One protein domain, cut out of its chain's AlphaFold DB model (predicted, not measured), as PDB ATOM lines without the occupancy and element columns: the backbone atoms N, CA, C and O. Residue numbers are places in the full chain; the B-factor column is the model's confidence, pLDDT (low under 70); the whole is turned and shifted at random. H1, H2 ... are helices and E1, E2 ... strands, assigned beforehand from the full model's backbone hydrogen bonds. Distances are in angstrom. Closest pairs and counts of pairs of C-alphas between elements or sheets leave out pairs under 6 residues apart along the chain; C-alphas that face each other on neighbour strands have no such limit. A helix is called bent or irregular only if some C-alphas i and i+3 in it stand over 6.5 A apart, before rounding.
ATOM      1  N   ASN A 163     -36.762 -35.524  21.492       96.00
ATOM      2  CA  ASN A 163     -36.125 -34.791  22.578       96.00
ATOM      3  C   ASN A 163     -34.847 -34.078  22.105       96.00
ATOM      4  O   ASN A 163     -34.126 -34.579  21.241       96.00
ATOM      5  N   ILE A 164     -34.545 -32.918  22.688       95.12
ATOM      6  CA  ILE A 164     -33.335 -32.146  22.381       95.12
ATOM      7  C   ILE A 164     -32.324 -32.311  23.517       95.12
ATOM      8  O   ILE A 164     -32.631 -32.002  24.666       95.12
ATOM      9  N   ILE A 165     -31.108 -32.739  23.181       95.25
ATOM     10  CA  ILE A 165     -29.953 -32.732  24.082       95.25
ATOM     11  C   ILE A 165     -29.106 -31.502  23.754       95.25
ATOM     12  O   ILE A 165     -28.457 -31.449  22.705       95.25
ATOM     13  N   ASP A 166     -29.108 -30.518  24.652       91.81
ATOM     14  CA  ASP A 166     -28.278 -29.323  24.507       91.81
ATOM     15  C   ASP A 166     -26.892 -29.534  25.114       91.81
ATOM     16  O   ASP A 166     -26.734 -29.813  26.303       91.81
ATOM     17  N   ILE A 167     -25.869 -29.310  24.299       91.56
ATOM     18  CA  ILE A 167     -24.472 -29.320  24.701       91.56
ATOM     19  C   ILE A 167     -23.987 -27.875  24.756       91.56
ATOM     20  O   ILE A 167     -23.692 -27.253  23.732       91.56
ATOM     21  N   ARG A 168     -23.908 -27.337  25.977       89.31
ATOM     22  CA  ARG A 168     -23.353 -26.001  26.213       89.31
ATOM     23  C   ARG A 168     -21.858 -25.981  25.920       89.31
ATOM     24  O   ARG A 168     -21.113 -26.824  26.438       89.31
ATOM     25  N   ILE A 169     -21.447 -24.996  25.129       86.69
ATOM     26  CA  ILE A 169     -20.074 -24.795  24.672       86.69
ATOM     27  C   ILE A 169     -19.706 -23.307  24.705       86.69
ATOM     28  O   ILE A 169     -20.570 -22.447  24.542       86.69
ATOM     29  N   SER A 170     -18.424 -23.001  24.919       85.38
ATOM     30  CA  SER A 170     -17.928 -21.630  24.824       85.38
ATOM     31  C   SER A 170     -17.958 -21.128  23.366       85.38
ATOM     32  O   SER A 170     -17.795 -21.922  22.430       85.38
ATOM     33  N   PRO A 171     -18.120 -19.814  23.122       82.69
ATOM     34  CA  PRO A 171     -18.044 -19.265  21.768       82.69
ATOM     35  C   PRO A 171     -16.725 -19.588  21.049       82.69
ATOM     36  O   PRO A 171     -16.718 -19.781  19.832       82.69
ATOM     37  N   ASP A 172     -15.615 -19.665  21.788       82.19
ATOM     38  CA  ASP A 172     -14.288 -19.983  21.250       82.19
ATOM     39  C   ASP A 172     -14.185 -21.446  20.798       82.19
ATOM     40  O   ASP A 172     -13.858 -21.729  19.641       82.19
ATOM     41  N   ASP A 173     -14.582 -22.387  21.655       82.56
ATOM     42  CA  ASP A 173     -14.599 -23.809  21.307       82.56
ATOM     43  C   ASP A 173     -15.540 -24.076  20.128       82.56
ATOM     44  O   ASP A 173     -15.217 -24.848  19.221       82.56
ATOM     45  N   ARG A 174     -16.692 -23.389  20.078       80.38
ATOM     46  CA  ARG A 174     -17.638 -23.504  18.961       80.38
ATOM     47  C   ARG A 174     -16.993 -23.070  17.646       80.38
ATOM     48  O   ARG A 174     -17.173 -23.750  16.629       80.38
ATOM     49  N   LYS A 175     -16.225 -21.972  17.650       77.12
ATOM     50  CA  LYS A 175     -15.463 -21.506  16.479       77.12
ATOM     51  C   LYS A 175     -14.407 -22.532  16.067       77.12
ATOM     52  O   LYS A 175     -14.391 -22.920  14.899       77.12
ATOM     53  N   LYS A 176     -13.599 -23.031  17.009       78.44
ATOM     54  CA  LYS A 176     -12.556 -24.046  16.757       78.44
ATOM     55  C   LYS A 176     -13.128 -25.305  16.106       78.44
ATOM     56  O   LYS A 176     -12.649 -25.738  15.059       78.44
ATOM     57  N   ILE A 177     -14.206 -25.845  16.670       74.44
ATOM     58  CA  ILE A 177     -14.904 -27.023  16.144       74.44
ATOM     59  C   ILE A 177     -15.470 -26.767  14.748       74.44
ATOM     60  O   ILE A 177     -15.317 -27.594  13.847       74.44
ATOM     61  N   THR A 178     -16.139 -25.628  14.559       69.12
ATOM     62  CA  THR A 178     -16.762 -25.283  13.276       69.12
ATOM     63  C   THR A 178     -15.703 -25.150  12.185       69.12
ATOM     64  O   THR A 178     -15.901 -25.643  11.077       69.12
ATOM     65  N   SER A 179     -14.563 -24.530  12.480       69.38
ATOM     66  CA  SER A 179     -13.451 -24.419  11.533       69.38
ATOM     67  C   SER A 179     -12.781 -25.763  11.256       69.38
ATOM     68  O   SER A 179     -12.474 -26.042  10.098       69.38
ATOM     69  N   TYR A 180     -12.628 -26.626  12.268       69.38
ATOM     70  CA  TYR A 180     -12.112 -27.990  12.102       69.38
ATOM     71  C   TYR A 180     -12.979 -28.819  11.162       69.38
ATOM     72  O   TYR A 180     -12.491 -29.370  10.178       69.38
ATOM     73  N   ILE A 181     -14.286 -28.851  11.413       63.06
ATOM     74  CA  ILE A 181     -15.228 -29.643  10.616       63.06
ATOM     75  C   ILE A 181     -15.456 -29.055   9.224       63.06
ATOM     76  O   ILE A 181     -15.796 -29.786   8.300       63.06
ATOM     77  N   ASN A 182     -15.229 -27.757   9.024       61.62
ATOM     78  CA  ASN A 182     -15.307 -27.152   7.695       61.62
ATOM     79  C   ASN A 182     -13.982 -27.195   6.921       61.62
ATOM     80  O   ASN A 182     -13.909 -26.606   5.844       61.62
ATOM     81  N   GLY A 183     -12.940 -27.851   7.448       63.41
ATOM     82  CA  GLY A 183     -11.629 -27.917   6.796       63.41
ATOM     83  C   GLY A 183     -10.957 -26.549   6.645       63.41
ATOM     84  O   GLY A 183     -10.172 -26.350   5.728       63.41
ATOM     85  N   LYS A 184     -11.296 -25.589   7.516       61.84
ATOM     86  CA  LYS A 184     -10.737 -24.227   7.555       61.84
ATOM     87  C   LYS A 184      -9.872 -24.009   8.795       61.84
ATOM     88  O   LYS A 184      -9.776 -22.894   9.298       61.84
ATOM     89  N   LEU A 185      -9.296 -25.085   9.328       61.66
ATOM     90  CA  LEU A 185      -8.473 -25.013  10.533       61.66
ATOM     91  C   LEU A 185      -7.223 -24.147  10.306       61.66
ATOM     92  O   LEU A 185      -6.835 -23.397  11.194       61.66
ATOM     93  N   ASP A 186      -6.691 -24.172   9.082       53.19
ATOM     94  CA  ASP A 186      -5.512 -23.407   8.663       53.19
ATOM     95  C   ASP A 186      -5.743 -21.885   8.693       53.19
ATOM     96  O   ASP A 186      -4.787 -21.126   8.750       53.19
ATOM     97  N   ALA A 187      -7.001 -21.425   8.705       55.69
ATOM     98  CA  ALA A 187      -7.346 -20.007   8.821       55.69
ATOM     99  C   ALA A 187      -7.434 -19.508  10.279       55.69
ATOM    100  O   ALA A 187      -7.644 -18.319  10.494       55.69
ATOM    101  N   ILE A 188      -7.343 -20.401  11.275       55.78
ATOM    102  CA  ILE A 188      -7.263 -20.027  12.701       55.78
ATOM    103  C   ILE A 188      -5.809 -19.786  13.120       55.78
ATOM    104  O   ILE A 188      -5.554 -19.033  14.056       55.78
ATOM    105  N   ILE A 189      -4.862 -20.443  12.454       55.06
ATOM    106  CA  ILE A 189      -3.447 -20.365  12.796       55.06
ATOM    107  C   ILE A 189      -2.812 -19.319  11.886       55.06
ATOM    108  O   ILE A 189      -2.594 -19.574  10.702       55.06
ATOM    109  N   ASP A 190      -2.483 -18.153  12.439       50.12
ATOM    110  CA  ASP A 190      -1.590 -17.210  11.770       50.12
ATOM    111  C   ASP A 190      -0.209 -17.875  11.611       50.12
ATOM    112  O   ASP A 190       0.570 -18.008  12.556       50.12
ATOM    113  N   GLY A 191       0.054 -18.380  10.403       51.44
ATOM    114  CA  GLY A 191       1.381 -18.648   9.846       51.44
ATOM    115  C   GLY A 191       2.446 -19.271  10.760       51.44
ATOM    116  O   GLY A 191       3.552 -18.740  10.810       51.44
ATOM    117  N   SER A 192       2.195 -20.392  11.450       46.06
ATOM    118  CA  SER A 192       3.268 -21.073  12.202       46.06
ATOM    119  C   SER A 192       3.063 -22.585  12.415       46.06
ATOM    120  O   SER A 192       2.029 -23.018  12.911       46.06
ATOM    121  N   SER A 193       4.099 -23.343  12.011       54.81
ATOM    122  CA  SER A 193       4.509 -24.732  12.333       54.81
ATOM    123  C   SER A 193       3.475 -25.884  12.379       54.81
ATOM    124  O   SER A 193       2.427 -25.841  13.015       54.81
ATOM    125  N   ASN A 194       3.847 -27.028  11.781       57.66
ATOM    126  CA  ASN A 194       3.073 -28.285  11.808       57.66
ATOM    127  C   ASN A 194       2.733 -28.796  13.228       57.66
ATOM    128  O   ASN A 194       1.755 -29.525  13.395       57.66
ATOM    129  N   THR A 195       3.519 -28.426  14.243       59.00
ATOM    130  CA  THR A 195       3.284 -28.777  15.653       59.00
ATOM    131  C   THR A 195       2.052 -28.075  16.227       59.00
ATOM    132  O   THR A 195       1.214 -28.741  16.834       59.00
ATOM    133  N   ASN A 196       1.858 -26.784  15.929       65.25
ATOM    134  CA  ASN A 196       0.694 -26.010  16.383       65.25
ATOM    135  C   ASN A 196      -0.614 -26.574  15.807       65.25
ATOM    136  O   ASN A 196      -1.648 -26.630  16.476       65.25
ATOM    137  N   LEU A 197      -0.563 -27.057  14.562       67.19
ATOM    138  CA  LEU A 197      -1.704 -27.694  13.913       67.19
ATOM    139  C   LEU A 197      -2.073 -29.024  14.587       67.19
ATOM    140  O   LEU A 197      -3.256 -29.304  14.773       67.19
ATOM    141  N   LEU A 198      -1.089 -29.852  14.950       69.81
ATOM    142  CA  LEU A 198      -1.338 -31.133  15.616       69.81
ATOM    143  C   LEU A 198      -1.970 -30.936  17.002       69.81
ATOM    144  O   LEU A 198      -2.966 -31.591  17.318       69.81
ATOM    145  N   GLU A 199      -1.451 -29.994  17.789       72.62
ATOM    146  CA  GLU A 199      -1.996 -29.636  19.105       72.62
ATOM    147  C   GLU A 199      -3.427 -29.089  19.014       72.62
ATOM    148  O   GLU A 199      -4.305 -29.494  19.785       72.62
ATOM    149  N   LEU A 200      -3.713 -28.237  18.023       71.88
ATOM    150  CA  LEU A 200      -5.064 -27.725  17.789       71.88
ATOM    151  C   LEU A 200      -6.035 -28.847  17.396       71.88
ATOM    152  O   LEU A 200      -7.161 -28.899  17.899       71.88
ATOM    153  N   LYS A 201      -5.607 -29.782  16.536       73.69
ATOM    154  CA  LYS A 201      -6.413 -30.962  16.180       73.69
ATOM    155  C   LYS A 201      -6.714 -31.815  17.414       73.69
ATOM    156  O   LYS A 201      -7.864 -32.210  17.600       73.69
ATOM    157  N   GLN A 202      -5.721 -32.056  18.270       77.75
ATOM    158  CA  GLN A 202      -5.907 -32.819  19.504       77.75
ATOM    159  C   GLN A 202      -6.848 -32.103  20.482       77.75
ATOM    160  O   GLN A 202      -7.712 -32.739  21.086       77.75
ATOM    161  N   THR A 203      -6.739 -30.779  20.583       81.00
ATOM    162  CA  THR A 203      -7.635 -29.943  21.391       81.00
ATOM    163  C   THR A 203      -9.082 -30.085  20.925       81.00
ATOM    164  O   THR A 203      -9.962 -30.376  21.731       81.00
ATOM    165  N   VAL A 204      -9.342 -29.973  19.618       79.56
ATOM    166  CA  VAL A 204     -10.695 -30.148  19.065       79.56
ATOM    167  C   VAL A 204     -11.229 -31.563  19.304       79.56
ATOM    168  O   VAL A 204     -12.384 -31.714  19.698       79.56
ATOM    169  N   ILE A 205     -10.401 -32.597  19.125       80.62
ATOM    170  CA  ILE A 205     -10.773 -33.989  19.430       80.62
ATOM    171  C   ILE A 205     -11.173 -34.129  20.902       80.62
ATOM    172  O   ILE A 205     -12.195 -34.747  21.199       80.62
ATOM    173  N   ASN A 206     -10.409 -33.535  21.818       83.75
ATOM    174  CA  ASN A 206     -10.719 -33.557  23.245       83.75
ATOM    175  C   ASN A 206     -12.036 -32.831  23.550       83.75
ATOM    176  O   ASN A 206     -12.845 -33.357  24.308       83.75
ATOM    177  N   ILE A 207     -12.316 -31.695  22.906       85.06
ATOM    178  CA  ILE A 207     -13.605 -31.006  23.070       85.06
ATOM    179  C   ILE A 207     -14.766 -31.890  22.583       85.06
ATOM    180  O   ILE A 207     -15.774 -32.029  23.278       85.06
ATOM    181  N   ILE A 208     -14.630 -32.543  21.422       84.81
ATOM    182  CA  ILE A 208     -15.656 -33.465  20.906       84.81
ATOM    183  C   ILE A 208     -15.857 -34.644  21.868       84.81
ATOM    184  O   ILE A 208     -16.995 -35.032  22.124       84.81
ATOM    185  N   ARG A 209     -14.779 -35.191  22.444       86.50
ATOM    186  CA  ARG A 209     -14.858 -36.239  23.474       86.50
ATOM    187  C   ARG A 209     -15.668 -35.778  24.682       86.50
ATOM    188  O   ARG A 209     -16.570 -36.499  25.092       86.50
ATOM    189  N   THR A 210     -15.415 -34.571  25.177       89.06
ATOM    190  CA  THR A 210     -16.185 -33.972  26.274       89.06
ATOM    191  C   THR A 210     -17.663 -33.791  25.912       89.06
ATOM    192  O   THR A 210     -18.537 -33.941  26.760       89.06
ATOM    193  N   HIS A 211     -17.988 -33.484  24.654       88.88
ATOM    194  CA  HIS A 211     -19.387 -33.426  24.215       88.88
ATOM    195  C   HIS A 211     -20.061 -34.792  24.245       88.88
ATOM    196  O   HIS A 211     -21.213 -34.889  24.658       88.88
ATOM    197  N   ILE A 212     -19.349 -35.834  23.818       90.94
ATOM    198  CA  ILE A 212     -19.854 -37.206  23.872       90.94
ATOM    199  C   ILE A 212     -20.047 -37.652  25.326       90.94
ATOM    200  O   ILE A 212     -21.059 -38.282  25.614       90.94
ATOM    201  N   ASP A 213     -19.170 -37.248  26.249       91.50
ATOM    202  CA  ASP A 213     -19.373 -37.498  27.685       91.50
ATOM    203  C   ASP A 213     -20.651 -36.848  28.196       91.50
ATOM    204  O   ASP A 213     -21.471 -37.521  28.803       91.50
ATOM    205  N   LYS A 214     -20.892 -35.575  27.859       93.31
ATOM    206  CA  LYS A 214     -22.133 -34.877  28.231       93.31
ATOM    207  C   LYS A 214     -23.387 -35.561  27.673       93.31
ATOM    208  O   LYS A 214     -24.430 -35.552  28.322       93.31
ATOM    209  N   ILE A 215     -23.306 -36.152  26.476       94.81
ATOM    210  CA  ILE A 215     -24.393 -36.978  25.925       94.81
ATOM    211  C   ILE A 215     -24.563 -38.244  26.771       94.81
ATOM    212  O   ILE A 215     -25.692 -38.583  27.120       94.81
ATOM    213  N   GLY A 216     -23.461 -38.910  27.125       94.44
ATOM    214  CA  GLY A 216     -23.436 -40.062  28.025       94.44
ATOM    215  C   GLY A 216     -24.075 -39.763  29.381       94.44
ATOM    216  O   GLY A 216     -24.973 -40.484  29.811       94.44
ATOM    217  N   ASP A 217     -23.682 -38.666  30.021       94.94
ATOM    218  CA  ASP A 217     -24.246 -38.206  31.290       94.94
ATOM    219  C   ASP A 217     -25.749 -37.951  31.163       94.94
ATOM    220  O   ASP A 217     -26.533 -38.360  32.022       94.94
ATOM    221  N   TYR A 218     -26.177 -37.332  30.058       95.44
ATOM    222  CA  TYR A 218     -27.591 -37.096  29.803       95.44
ATOM    223  C   TYR A 218     -28.380 -38.405  29.703       95.44
ATOM    224  O   TYR A 218     -29.375 -38.567  30.407       95.44
ATOM    225  N   ILE A 219     -27.953 -39.352  28.860       95.69
ATOM    226  CA  ILE A 219     -28.707 -40.598  28.631       95.69
ATOM    227  C   ILE A 219     -28.660 -41.555  29.827       95.69
ATOM    228  O   ILE A 219     -29.615 -42.296  30.035       95.69
ATOM    229  N   ASN A 220     -27.589 -41.520  30.625       94.56
ATOM    230  CA  ASN A 220     -27.408 -42.417  31.768       94.56
ATOM    231  C   ASN A 220     -27.924 -41.835  33.090       94.56
ATOM    232  O   ASN A 220     -28.219 -42.599  34.006       94.56
ATOM    233  N   SER A 221     -28.043 -40.507  33.206       94.00
ATOM    234  CA  SER A 221     -28.428 -39.848  34.463       94.00
ATOM    235  C   SER A 221     -29.668 -38.975  34.320       94.00
ATOM    236  O   SER A 221     -30.648 -39.172  35.036       94.00
ATOM    237  N   GLU A 222     -29.663 -38.010  33.402       93.62
ATOM    238  CA  GLU A 222     -30.750 -37.026  33.306       93.62
ATOM    239  C   GLU A 222     -32.023 -37.617  32.694       93.62
ATOM    240  O   GLU A 222     -33.119 -37.424  33.220       93.62
ATOM    241  N   TYR A 223     -31.898 -38.388  31.617       93.88
ATOM    242  CA  TYR A 223     -33.034 -39.014  30.952       93.88
ATOM    243  C   TYR A 223     -33.763 -40.033  31.857       93.88
ATOM    244  O   TYR A 223     -34.986 -39.928  31.979       93.88
ATOM    245  N   PRO A 224     -33.076 -40.929  32.600       94.75
ATOM    246  CA  PRO A 224     -33.725 -41.787  33.594       94.75
ATOM    247  C   PRO A 224     -34.461 -41.017  34.698       94.75
ATOM    248  O   PRO A 224     -35.564 -41.412  35.069       94.75
ATOM    249  N   LYS A 225     -33.919 -39.884  35.178       95.44
ATOM    250  CA  LYS A 225     -34.625 -39.010  36.138       95.44
ATOM    251  C   LYS A 225     -35.922 -38.446  35.550       95.44
ATOM    252  O   LYS A 225     -36.924 -38.334  36.249       95.44
ATOM    253  N   LYS A 226     -35.935 -38.096  34.259       93.56
ATOM    254  CA  LYS A 226     -37.159 -37.640  33.573       93.56
ATOM    255  C   LYS A 226     -38.184 -38.762  33.414       93.56
ATOM    256  O   LYS A 226     -39.378 -38.507  33.531       93.56
ATOM    257  N   LEU A 227     -37.734 -39.996  33.188       92.94
ATOM    258  CA  LEU A 227     -38.606 -41.174  33.116       92.94
ATOM    259  C   LEU A 227     -39.215 -41.558  34.472       92.94
ATOM    260  O   LEU A 227     -40.297 -42.151  34.492       92.94
ATOM    261  N   SER A 228     -38.548 -41.232  35.582       93.44
ATOM    262  CA  SER A 228     -39.046 -41.498  36.934       93.44
ATOM    263  C   SER A 228     -39.909 -40.373  37.514       93.44
ATOM    264  O   SER A 228     -40.696 -40.646  38.416       93.44
ATOM    265  N   ASP A 229     -39.828 -39.141  36.998       92.75
ATOM    266  CA  ASP A 229     -40.657 -38.014  37.452       92.75
ATOM    267  C   ASP A 229     -42.131 -38.191  37.022       92.75
ATOM    268  O   ASP A 229     -42.436 -38.108  35.826       92.75
ATOM    269  N   PRO A 230     -43.089 -38.371  37.957       90.19
ATOM    270  CA  PRO A 230     -44.497 -38.598  37.622       90.19
ATOM    271  C   PRO A 230     -45.129 -37.490  36.773       90.19
ATOM    272  O   PRO A 230     -46.063 -37.758  36.024       90.19
ATOM    273  N   ARG A 231     -44.608 -36.258  36.844       86.25
ATOM    274  CA  ARG A 231     -45.168 -35.087  36.149       86.25
ATOM    275  C   ARG A 231     -44.868 -35.077  34.653       86.25
ATOM    276  O   ARG A 231     -45.608 -34.466  33.891       86.25
ATOM    277  N   VAL A 232     -43.767 -35.706  34.236       88.25
ATOM    278  CA  VAL A 232     -43.285 -35.659  32.841       88.25
ATOM    279  C   VAL A 232     -42.967 -37.032  32.256       88.25
ATOM    280  O   VAL A 232     -42.781 -37.143  31.047       88.25
ATOM    281  N   SER A 233     -42.940 -38.088  33.071       90.88
ATOM    282  CA  SER A 233     -42.517 -39.430  32.663       90.88
ATOM    283  C   SER A 233     -43.245 -39.961  31.433       90.88
ATOM    284  O   SER A 233     -42.598 -40.551  30.575       90.88
ATOM    285  N   MET A 234     -44.554 -39.723  31.291       87.75
ATOM    286  CA  MET A 234     -45.308 -40.160  30.108       87.75
ATOM    287  C   MET A 234     -44.773 -39.533  28.813       87.75
ATOM    288  O   MET A 234     -44.594 -40.240  27.826       87.75
ATOM    289  N   LEU A 235     -44.432 -38.239  28.834       87.00
ATOM    290  CA  LEU A 235     -43.874 -37.540  27.672       87.00
ATOM    291  C   LEU A 235     -42.534 -38.143  27.242       87.00
ATOM    292  O   LEU A 235     -42.271 -38.313  26.055       87.00
ATOM    293  N   TYR A 236     -41.693 -38.484  28.220       92.00
ATOM    294  CA  TYR A 236     -40.376 -39.057  27.965       92.00
ATOM    295  C   TYR A 236     -40.430 -40.552  27.625       92.00
ATOM    296  O   TYR A 236     -39.600 -41.010  26.850       92.00
ATOM    297  N   ARG A 237     -41.414 -41.317  28.115       89.75
ATOM    298  CA  ARG A 237     -41.619 -42.721  27.703       89.75
ATOM    299  C   ARG A 237     -42.013 -42.839  26.235       89.75
ATOM    300  O   ARG A 237     -41.566 -43.758  25.559       89.75
ATOM    301  N   ASP A 238     -42.806 -41.891  25.748       89.75
ATOM    302  CA  ASP A 238     -43.214 -41.820  24.345       89.75
ATOM    303  C   ASP A 238     -42.109 -41.295  23.414       89.75
ATOM    304  O   ASP A 238     -42.276 -41.305  22.190       89.75
ATOM    305  N   CYS A 239     -40.999 -40.798  23.971       92.81
ATOM    306  CA  CYS A 239     -39.876 -40.277  23.204       92.81
ATOM    307  C   CYS A 239     -39.242 -41.391  22.370       92.81
ATOM    308  O   CYS A 239     -38.793 -42.408  22.896       92.81
ATOM    309  N   LYS A 240     -39.164 -41.180  21.055       90.75
ATOM    310  CA  LYS A 240     -38.601 -42.162  20.118       90.75
ATOM    311  C   LYS A 240     -37.168 -41.837  19.738       90.75
ATOM    312  O   LYS A 240     -36.371 -42.738  19.500       90.75
ATOM    313  N   GLU A 241     -36.856 -40.550  19.645       95.44
ATOM    314  CA  GLU A 241     -35.583 -40.086  19.116       95.44
ATOM    315  C   GLU A 241     -35.072 -38.846  19.840       95.44
ATOM    316  O   GLU A 241     -35.813 -38.100  20.481       95.44
ATOM    317  N   PHE A 242     -33.781 -38.609  19.662       96.94
ATOM    318  CA  PHE A 242     -33.034 -37.500  20.211       96.94
ATOM    319  C   PHE A 242     -32.358 -36.736  19.077       96.94
ATOM    320  O   PHE A 242     -31.855 -37.340  18.129       96.94
ATOM    321  N   CYS A 243     -32.283 -35.417  19.192       96.94
ATOM    322  CA  CYS A 243     -31.350 -34.609  18.415       96.94
ATOM    323  C   CYS A 243     -30.381 -33.893  19.353       96.94
ATOM    324  O   CYS A 243     -30.743 -33.525  20.470       96.94
ATOM    325  N   ILE A 244     -29.157 -33.672  18.887       95.56
ATOM    326  CA  ILE A 244     -28.104 -33.039  19.681       95.56
ATOM    327  C   ILE A 244     -27.815 -31.659  19.100       95.56
ATOM    328  O   ILE A 244     -27.503 -31.523  17.913       95.56
ATOM    329  N   ILE A 245     -27.899 -30.639  19.949       93.12
ATOM    330  CA  ILE A 245     -27.658 -29.248  19.581       93.12
ATOM    331  C   ILE A 245     -26.501 -28.701  20.411       93.12
ATOM    332  O   ILE A 245     -26.486 -28.803  21.631       93.12
ATOM    333  N   LEU A 246     -25.523 -28.097  19.743       89.56
ATOM    334  CA  LEU A 246     -24.436 -27.364  20.382       89.56
ATOM    335  C   LEU A 246     -24.809 -25.896  20.442       89.56
ATOM    336  O   LEU A 246     -25.191 -25.321  19.419       89.56
ATOM    337  N   THR A 247     -24.673 -25.284  21.615       88.25
ATOM    338  CA  THR A 247     -25.078 -23.892  21.793       88.25
ATOM    339  C   THR A 247     -24.229 -23.126  22.801       88.25
ATOM    340  O   THR A 247     -23.824 -23.658  23.833       88.25
ATOM    341  N   ASP A 248     -23.998 -21.850  22.495       83.62
ATOM    342  CA  ASP A 248     -23.501 -20.818  23.414       83.62
ATOM    343  C   ASP A 248     -24.651 -19.901  23.899       83.62
ATOM    344  O   ASP A 248     -24.421 -18.791  24.357       83.62
ATOM    345  N   ASN A 249     -25.900 -20.378  23.795       75.81
ATOM    346  CA  ASN A 249     -27.182 -19.682  23.987       75.81
ATOM    347  C   ASN A 249     -27.564 -18.660  22.903       75.81
ATOM    348  O   ASN A 249     -28.764 -18.419  22.720       75.81
ATOM    349  N   GLU A 250     -26.607 -18.145  22.133       77.88
ATOM    350  CA  GLU A 250     -26.844 -17.209  21.025       77.88
ATOM    351  C   GLU A 250     -26.841 -17.903  19.660       77.88
ATOM    352  O   GLU A 250     -27.607 -17.560  18.760       77.88
ATOM    353  N   HIS A 251     -26.005 -18.922  19.508       84.31
ATOM    354  CA  HIS A 251     -25.818 -19.702  18.298       84.31
ATOM    355  C   HIS A 251     -26.142 -21.165  18.558       84.31
ATOM    356  O   HIS A 251     -25.999 -21.674  19.669       84.31
ATOM    357  N   TYR A 252     -26.604 -21.839  17.509       88.12
ATOM    358  CA  TYR A 252     -27.078 -23.214  17.575       88.12
ATOM    359  C   TYR A 252     -26.518 -23.958  16.370       88.12
ATOM    360  O   TYR A 252     -26.639 -23.499  15.233       88.12
ATOM    361  N   ASN A 253     -25.880 -25.090  16.633       87.44
ATOM    362  CA  ASN A 253     -25.307 -25.976  15.634       87.44
ATOM    363  C   ASN A 253     -25.886 -27.377  15.848       87.44
ATOM    364  O   ASN A 253     -25.885 -27.877  16.969       87.44
ATOM    365  N   VAL A 254     -26.359 -28.027  14.787       91.56
ATOM    366  CA  VAL A 254     -26.952 -29.370  14.890       91.56
ATOM    367  C   VAL A 254     -25.865 -30.416  14.674       91.56
ATOM    368  O   VAL A 254     -25.160 -30.365  13.665       91.56
ATOM    369  N   MET A 255     -25.715 -31.364  15.600       90.88
ATOM    370  CA  MET A 255     -24.811 -32.499  15.407       90.88
ATOM    371  C   MET A 255     -25.405 -33.481  14.394       90.88
ATOM    372  O   MET A 255     -26.577 -33.844  14.463       90.88
ATOM    373  N   SER A 256     -24.564 -33.932  13.471       89.50
ATOM    374  CA  SER A 256     -24.868 -34.930  12.457       89.50
ATOM    375  C   SER A 256     -23.943 -36.127  12.625       89.50
ATOM    376  O   SER A 256     -22.726 -35.959  12.722       89.50
ATOM    377  N   ILE A 257     -24.507 -37.333  12.589       88.06
ATOM    378  CA  ILE A 257     -23.757 -38.593  12.610       88.06
ATOM    379  C   ILE A 257     -24.186 -39.409  11.401       88.06
ATOM    380  O   ILE A 257     -25.364 -39.718  11.237       88.06
ATOM    381  N   ASP A 258     -23.234 -39.723  10.525       85.31
ATOM    382  CA  ASP A 258     -23.476 -40.464   9.283       85.31
ATOM    383  C   ASP A 258     -24.597 -39.830   8.426       85.31
ATOM    384  O   ASP A 258     -25.369 -40.506   7.752       85.31
ATOM    385  N   ASN A 259     -24.652 -38.490   8.430       85.94
ATOM    386  CA  ASN A 259     -25.662 -37.642   7.778       85.94
ATOM    387  C   ASN A 259     -27.088 -37.752   8.353       85.94
ATOM    388  O   ASN A 259     -28.034 -37.298   7.711       85.94
ATOM    389  N   ARG A 260     -27.252 -38.327   9.549       92.44
ATOM    390  CA  ARG A 260     -28.503 -38.303  10.320       92.44
ATOM    391  C   ARG A 260     -28.436 -37.214  11.386       92.44
ATOM    392  O   ARG A 260     -27.375 -37.000  11.969       92.44
ATOM    393  N   LEU A 261     -29.567 -36.553  11.643       95.19
ATOM    394  CA  LEU A 261     -29.720 -35.507  12.676       95.19
ATOM    395  C   LEU A 261     -30.587 -35.949  13.860       95.19
ATOM    396  O   LEU A 261     -30.767 -35.193  14.815       95.19
ATOM    397  N   THR A 262     -31.142 -37.155  13.778       96.56
ATOM    398  CA  THR A 262     -31.942 -37.778  14.825       96.56
ATOM    399  C   THR A 262     -31.424 -39.175  15.110       96.56
ATOM    400  O   THR A 262     -30.956 -39.880  14.210       96.56
ATOM    401  N   PHE A 263     -31.478 -39.549  16.382       96.06
ATOM    402  CA  PHE A 263     -30.815 -40.732  16.912       96.06
ATOM    403  C   PHE A 263     -31.747 -41.459  17.870       96.06
ATOM    404  O   PHE A 263     -32.413 -40.828  18.688       96.06
ATOM    405  N   SER A 264     -31.786 -42.784  17.790       95.75
ATOM    406  CA  SER A 264     -32.383 -43.604  18.845       95.75
ATOM    407  C   SER A 264     -31.505 -43.585  20.105       95.75
ATOM    408  O   SER A 264     -30.333 -43.209  20.052       95.75
ATOM    409  N   LEU A 265     -32.037 -44.041  21.244       94.50
ATOM    410  CA  LEU A 265     -31.227 -44.211  22.458       94.50
ATOM    411  C   LEU A 265     -30.050 -45.179  22.223       94.50
ATOM    412  O   LEU A 265     -28.943 -44.946  22.701       94.50
ATOM    413  N   GLU A 266     -30.265 -46.227  21.424       94.25
ATOM    414  CA  GLU A 266     -29.225 -47.186  21.039       94.25
ATOM    415  C   GLU A 266     -28.114 -46.530  20.203       94.25
ATOM    416  O   GLU A 266     -26.932 -46.761  20.458       94.25
ATOM    417  N   ASP A 267     -28.470 -45.670  19.239       94.38
ATOM    418  CA  ASP A 267     -27.493 -44.894  18.462       94.38
ATOM    419  C   ASP A 267     -26.622 -44.017  19.379       94.38
ATOM    420  O   ASP A 267     -25.414 -43.900  19.158       94.38
ATOM    421  N   LEU A 268     -27.210 -43.424  20.427       94.81
ATOM    422  CA  LEU A 268     -26.475 -42.609  21.396       94.81
ATOM    423  C   LEU A 268     -25.529 -43.448  22.264       94.81
ATOM    424  O   LEU A 268     -24.382 -43.051  22.459       94.81
ATOM    425  N   HIS A 269     -25.946 -44.629  22.727       93.75
ATOM    426  CA  HIS A 269     -25.039 -45.544  23.430       93.75
ATOM    427  C   HIS A 269     -23.877 -45.997  22.535       93.75
ATOM    428  O   HIS A 269     -22.730 -46.026  22.988       93.75
ATOM    429  N   LYS A 270     -24.138 -46.278  21.249       92.12
ATOM    430  CA  LYS A 270     -23.087 -46.589  20.263       92.12
ATOM    431  C   LYS A 270     -22.119 -45.424  20.073       92.12
ATOM    432  O   LYS A 270     -20.916 -45.651  20.011       92.12
ATOM    433  N   LEU A 271     -22.617 -44.185  20.025       91.25
ATOM    434  CA  LEU A 271     -21.777 -42.985  19.955       91.25
ATOM    435  C   LEU A 271     -20.857 -42.857  21.178       91.25
ATOM    436  O   LEU A 271     -19.669 -42.576  21.018       91.25
ATOM    437  N   VAL A 272     -21.392 -43.074  22.383       91.12
ATOM    438  CA  VAL A 272     -20.617 -43.014  23.634       91.12
ATOM    439  C   VAL A 272     -19.531 -44.087  23.653       91.12
ATOM    440  O   VAL A 272     -18.379 -43.782  23.950       91.12
ATOM    441  N   ALA A 273     -19.860 -45.318  23.254       87.81
ATOM    442  CA  ALA A 273     -18.881 -46.398  23.138       87.81
ATOM    443  C   ALA A 273     -17.804 -46.096  22.077       87.81
ATOM    444  O   ALA A 273     -16.618 -46.315  22.317       87.81
ATOM    445  N   TRP A 274     -18.197 -45.524  20.933       84.56
ATOM    446  CA  TRP A 274     -17.289 -45.187  19.833       84.56
ATOM    447  C   TRP A 274     -16.202 -44.174  20.223       84.56
ATOM    448  O   TRP A 274     -15.121 -44.179  19.639       84.56
ATOM    449  N   LYS A 275     -16.430 -43.343  21.250       80.00
ATOM    450  CA  LYS A 275     -15.423 -42.412  21.790       80.00
ATOM    451  C   LYS A 275     -14.111 -43.105  22.205       80.00
ATOM    452  O   LYS A 275     -13.048 -42.479  22.151       80.00
ATOM    453  N   TYR A 276     -14.201 -44.366  22.634       72.19
ATOM    454  CA  TYR A 276     -13.088 -45.173  23.142       72.19
ATOM    455  C   TYR A 276     -12.438 -46.069  22.077       72.19
ATOM    456  O   TYR A 276     -11.461 -46.747  22.376       72.19
ATOM    457  N   ASP A 277     -12.948 -46.063  20.842       71.06
ATOM    458  CA  ASP A 277     -12.333 -46.764  19.713       71.06
ATOM    459  C   ASP A 277     -11.012 -46.072  19.332       71.06
ATOM    460  O   ASP A 277     -10.955 -44.844  19.189       71.06
ATOM    461  N   GLU A 278      -9.943 -46.843  19.128       58.88
ATOM    462  CA  GLU A 278      -8.640 -46.333  18.683       58.88
ATOM    463  C   GLU A 278      -8.766 -45.533  17.371       58.88
ATOM    464  O   GLU A 278      -8.075 -44.528  17.166       58.88
ATOM    465  N   ASN A 279      -9.747 -45.883  16.528       58.50
ATOM    466  CA  ASN A 279     -10.060 -45.190  15.279       58.50
ATOM    467  C   ASN A 279     -10.778 -43.844  15.449       58.50
ATOM    468  O   ASN A 279     -10.888 -43.092  14.476       58.50
ATOM    469  N   PHE A 280     -11.236 -43.484  16.652       58.97
ATOM    470  CA  PHE A 280     -11.819 -42.164  16.919       58.97
ATOM    471  C   PHE A 280     -10.808 -41.041  16.632       58.97
ATOM    472  O   PHE A 280     -11.155 -39.994  16.087       58.97
ATOM    473  N   SER A 281      -9.525 -41.295  16.911       51.19
ATOM    474  CA  SER A 281      -8.410 -40.389  16.595       51.19
ATOM    475  C   SER A 281      -8.196 -40.191  15.079       51.19
ATOM    476  O   SER A 281      -7.736 -39.134  14.637       51.19
ATOM    477  N   ASN A 282      -8.636 -41.158  14.263       45.81
ATOM    478  CA  ASN A 282      -8.596 -41.131  12.797       45.81
ATOM    479  C   ASN A 282      -9.840 -40.484  12.151       45.81
ATOM    480  O   ASN A 282      -9.895 -40.367  10.923       45.81
ATOM    481  N   ALA A 283     -10.815 -39.998  12.938       46.06
ATOM    482  CA  ALA A 283     -12.006 -39.288  12.441       46.06
ATOM    483  C   ALA A 283     -11.673 -38.025  11.610       46.06
ATOM    484  O   ALA A 283     -12.507 -37.545  10.838       46.06
ATOM    485  N   SER A 284     -10.427 -37.546  11.688       41.84
ATOM    486  CA  SER A 284      -9.854 -36.492  10.842       41.84
ATOM    487  C   SER A 284      -9.783 -36.836   9.345       41.84
ATOM    488  O   SER A 284      -9.706 -35.923   8.525       41.84
ATOM    489  N   LYS A 285      -9.845 -38.117   8.949       39.22
ATOM    490  CA  LYS A 285      -9.723 -38.529   7.535       39.22
ATOM    491  C   LYS A 285     -11.033 -38.509   6.739       39.22
ATOM    492  O   LYS A 285     -10.986 -38.532   5.516       39.22
ATOM    493  N   ASN A 286     -12.196 -38.422   7.394       35.31
ATOM    494  CA  ASN A 286     -13.502 -38.573   6.732       35.31
ATOM    495  C   ASN A 286     -14.418 -37.347   6.834       35.31
ATOM    496  O   ASN A 286     -15.632 -37.455   6.641       35.31
ATOM    497  N   VAL A 287     -13.863 -36.153   7.054       37.47
ATOM    498  CA  VAL A 287     -14.596 -34.889   6.897       37.47
ATOM    499  C   VAL A 287     -14.761 -34.589   5.401       37.47
ATOM    500  O   VAL A 287     -14.094 -33.741   4.821       37.47
ATOM    501  N   SER A 288     -15.641 -35.331   4.718       31.67
ATOM    502  CA  SER A 288     -16.020 -34.976   3.346       31.67
ATOM    503  C   SER A 288     -16.814 -33.674   3.391       31.67
ATOM    504  O   SER A 288     -17.938 -33.661   3.906       31.67
TER     505      SER A 288
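AT A GLANCE: This is residues 163 to 288 of the 307 residues of an uncharacterized protein of viral metagenome (UniProt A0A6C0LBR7). One long helix, H2, makes the long axis and passes slantwise over one face of a small, strongly twisted sheet of three strands; H4 packs beside its middle on the same face, giving two layers. H1 packs across H2's earlier half, H3 sits at its last end, and residues 190 to 196 stick out at the other end. The printed part has 126 residues, with five named helices and three named strands in the order E1 H1 H2 H3 E2 E3 H4 H5; the sheet order E1 E2 E3 is mixed, and the class is mixed, helices and strands. It is elongated, 57 by 33 by 23 A, and only just compact, close to loose, with a radius of gyration of the C-alphas of 16.5 A.

HOW THE PARTS SIT: E1, residues 163 to 168, is parallel to E2, residues 241 to 247, with N 165 and O 243 at 2.8 A. E2 and E3, residues 252 to 257, are an antiparallel hairpin, with N 246 and O 253 at 2.8 A. H1, residues 171 to 181, only grazes the sheet. H2, residues 194 to 228, is the hub, over E1 and E2 at a height over the sheet of 9.2 A. With its residues 201 to 207 alone H2 touches H1, closest at the C-alphas of Val 204 and Ile 177, 6.0 A; they are about perpendicular, only just, at 70.2 degrees. With 223 to 227 alone it touches H3, residues 233 to 237, closest at the C-alphas of Leu 227 and Ser 233, 4.3 A. E1, helices H1, H2 and H3, and E2 form a strand-helix-strand unit, two parallel neighbour strands with helices between. With 212 to 219 alone H2 touches H4, residues 265 to 274, closest at the C-alphas of Ile 212 and Val 272, 5.9 A; the tilt of 34 degrees, opposite ways, is shallow, only just short of steep. H5, residues 278 to 285, is close to H2 but not clearly touching: the closest C-alphas, of Ile 205 and Ser 281, are 7.4 A apart. Every O i to N i+4 pair is within hydrogen-bond range in H1, H3 and H4; in H2 29 of 31 are, and in H5 1 of 4, beside 3 of 5 O i to N i+3 pairs.

IN THESE COORDINATES: E1 begins at C-alpha 163 (-36.125, -34.791, 22.578) and spans 15.9 A; H1 spans 15.5 A. H2 runs 50.8 A from C-alpha 194 (3.073, -28.285, 11.808) to C-alpha 228 (-39.046, -41.498, 36.934), with a kink of 25 degrees near residue 218. H2 is irregular, only just, with C-alphas 220 and 223 6.6 A apart; H5 is irregular, with C-alphas 281 and 284 7.1 A apart. H3 spans 6.0 A, E2 19.5 A, E3 16.5 A, H4 14.2 A and H5 13.7 A.

THE WHOLE: The two C-alphas farthest apart, of Gly 191 and Pro 230, are 57.2 A apart. The printed part has no cut. The link from H1 to H2, 12 residues, is long. Model confidence is under 70 at residues 178 to 198 and 278 to 288; the mean pLDDT of the printed part is 80.1.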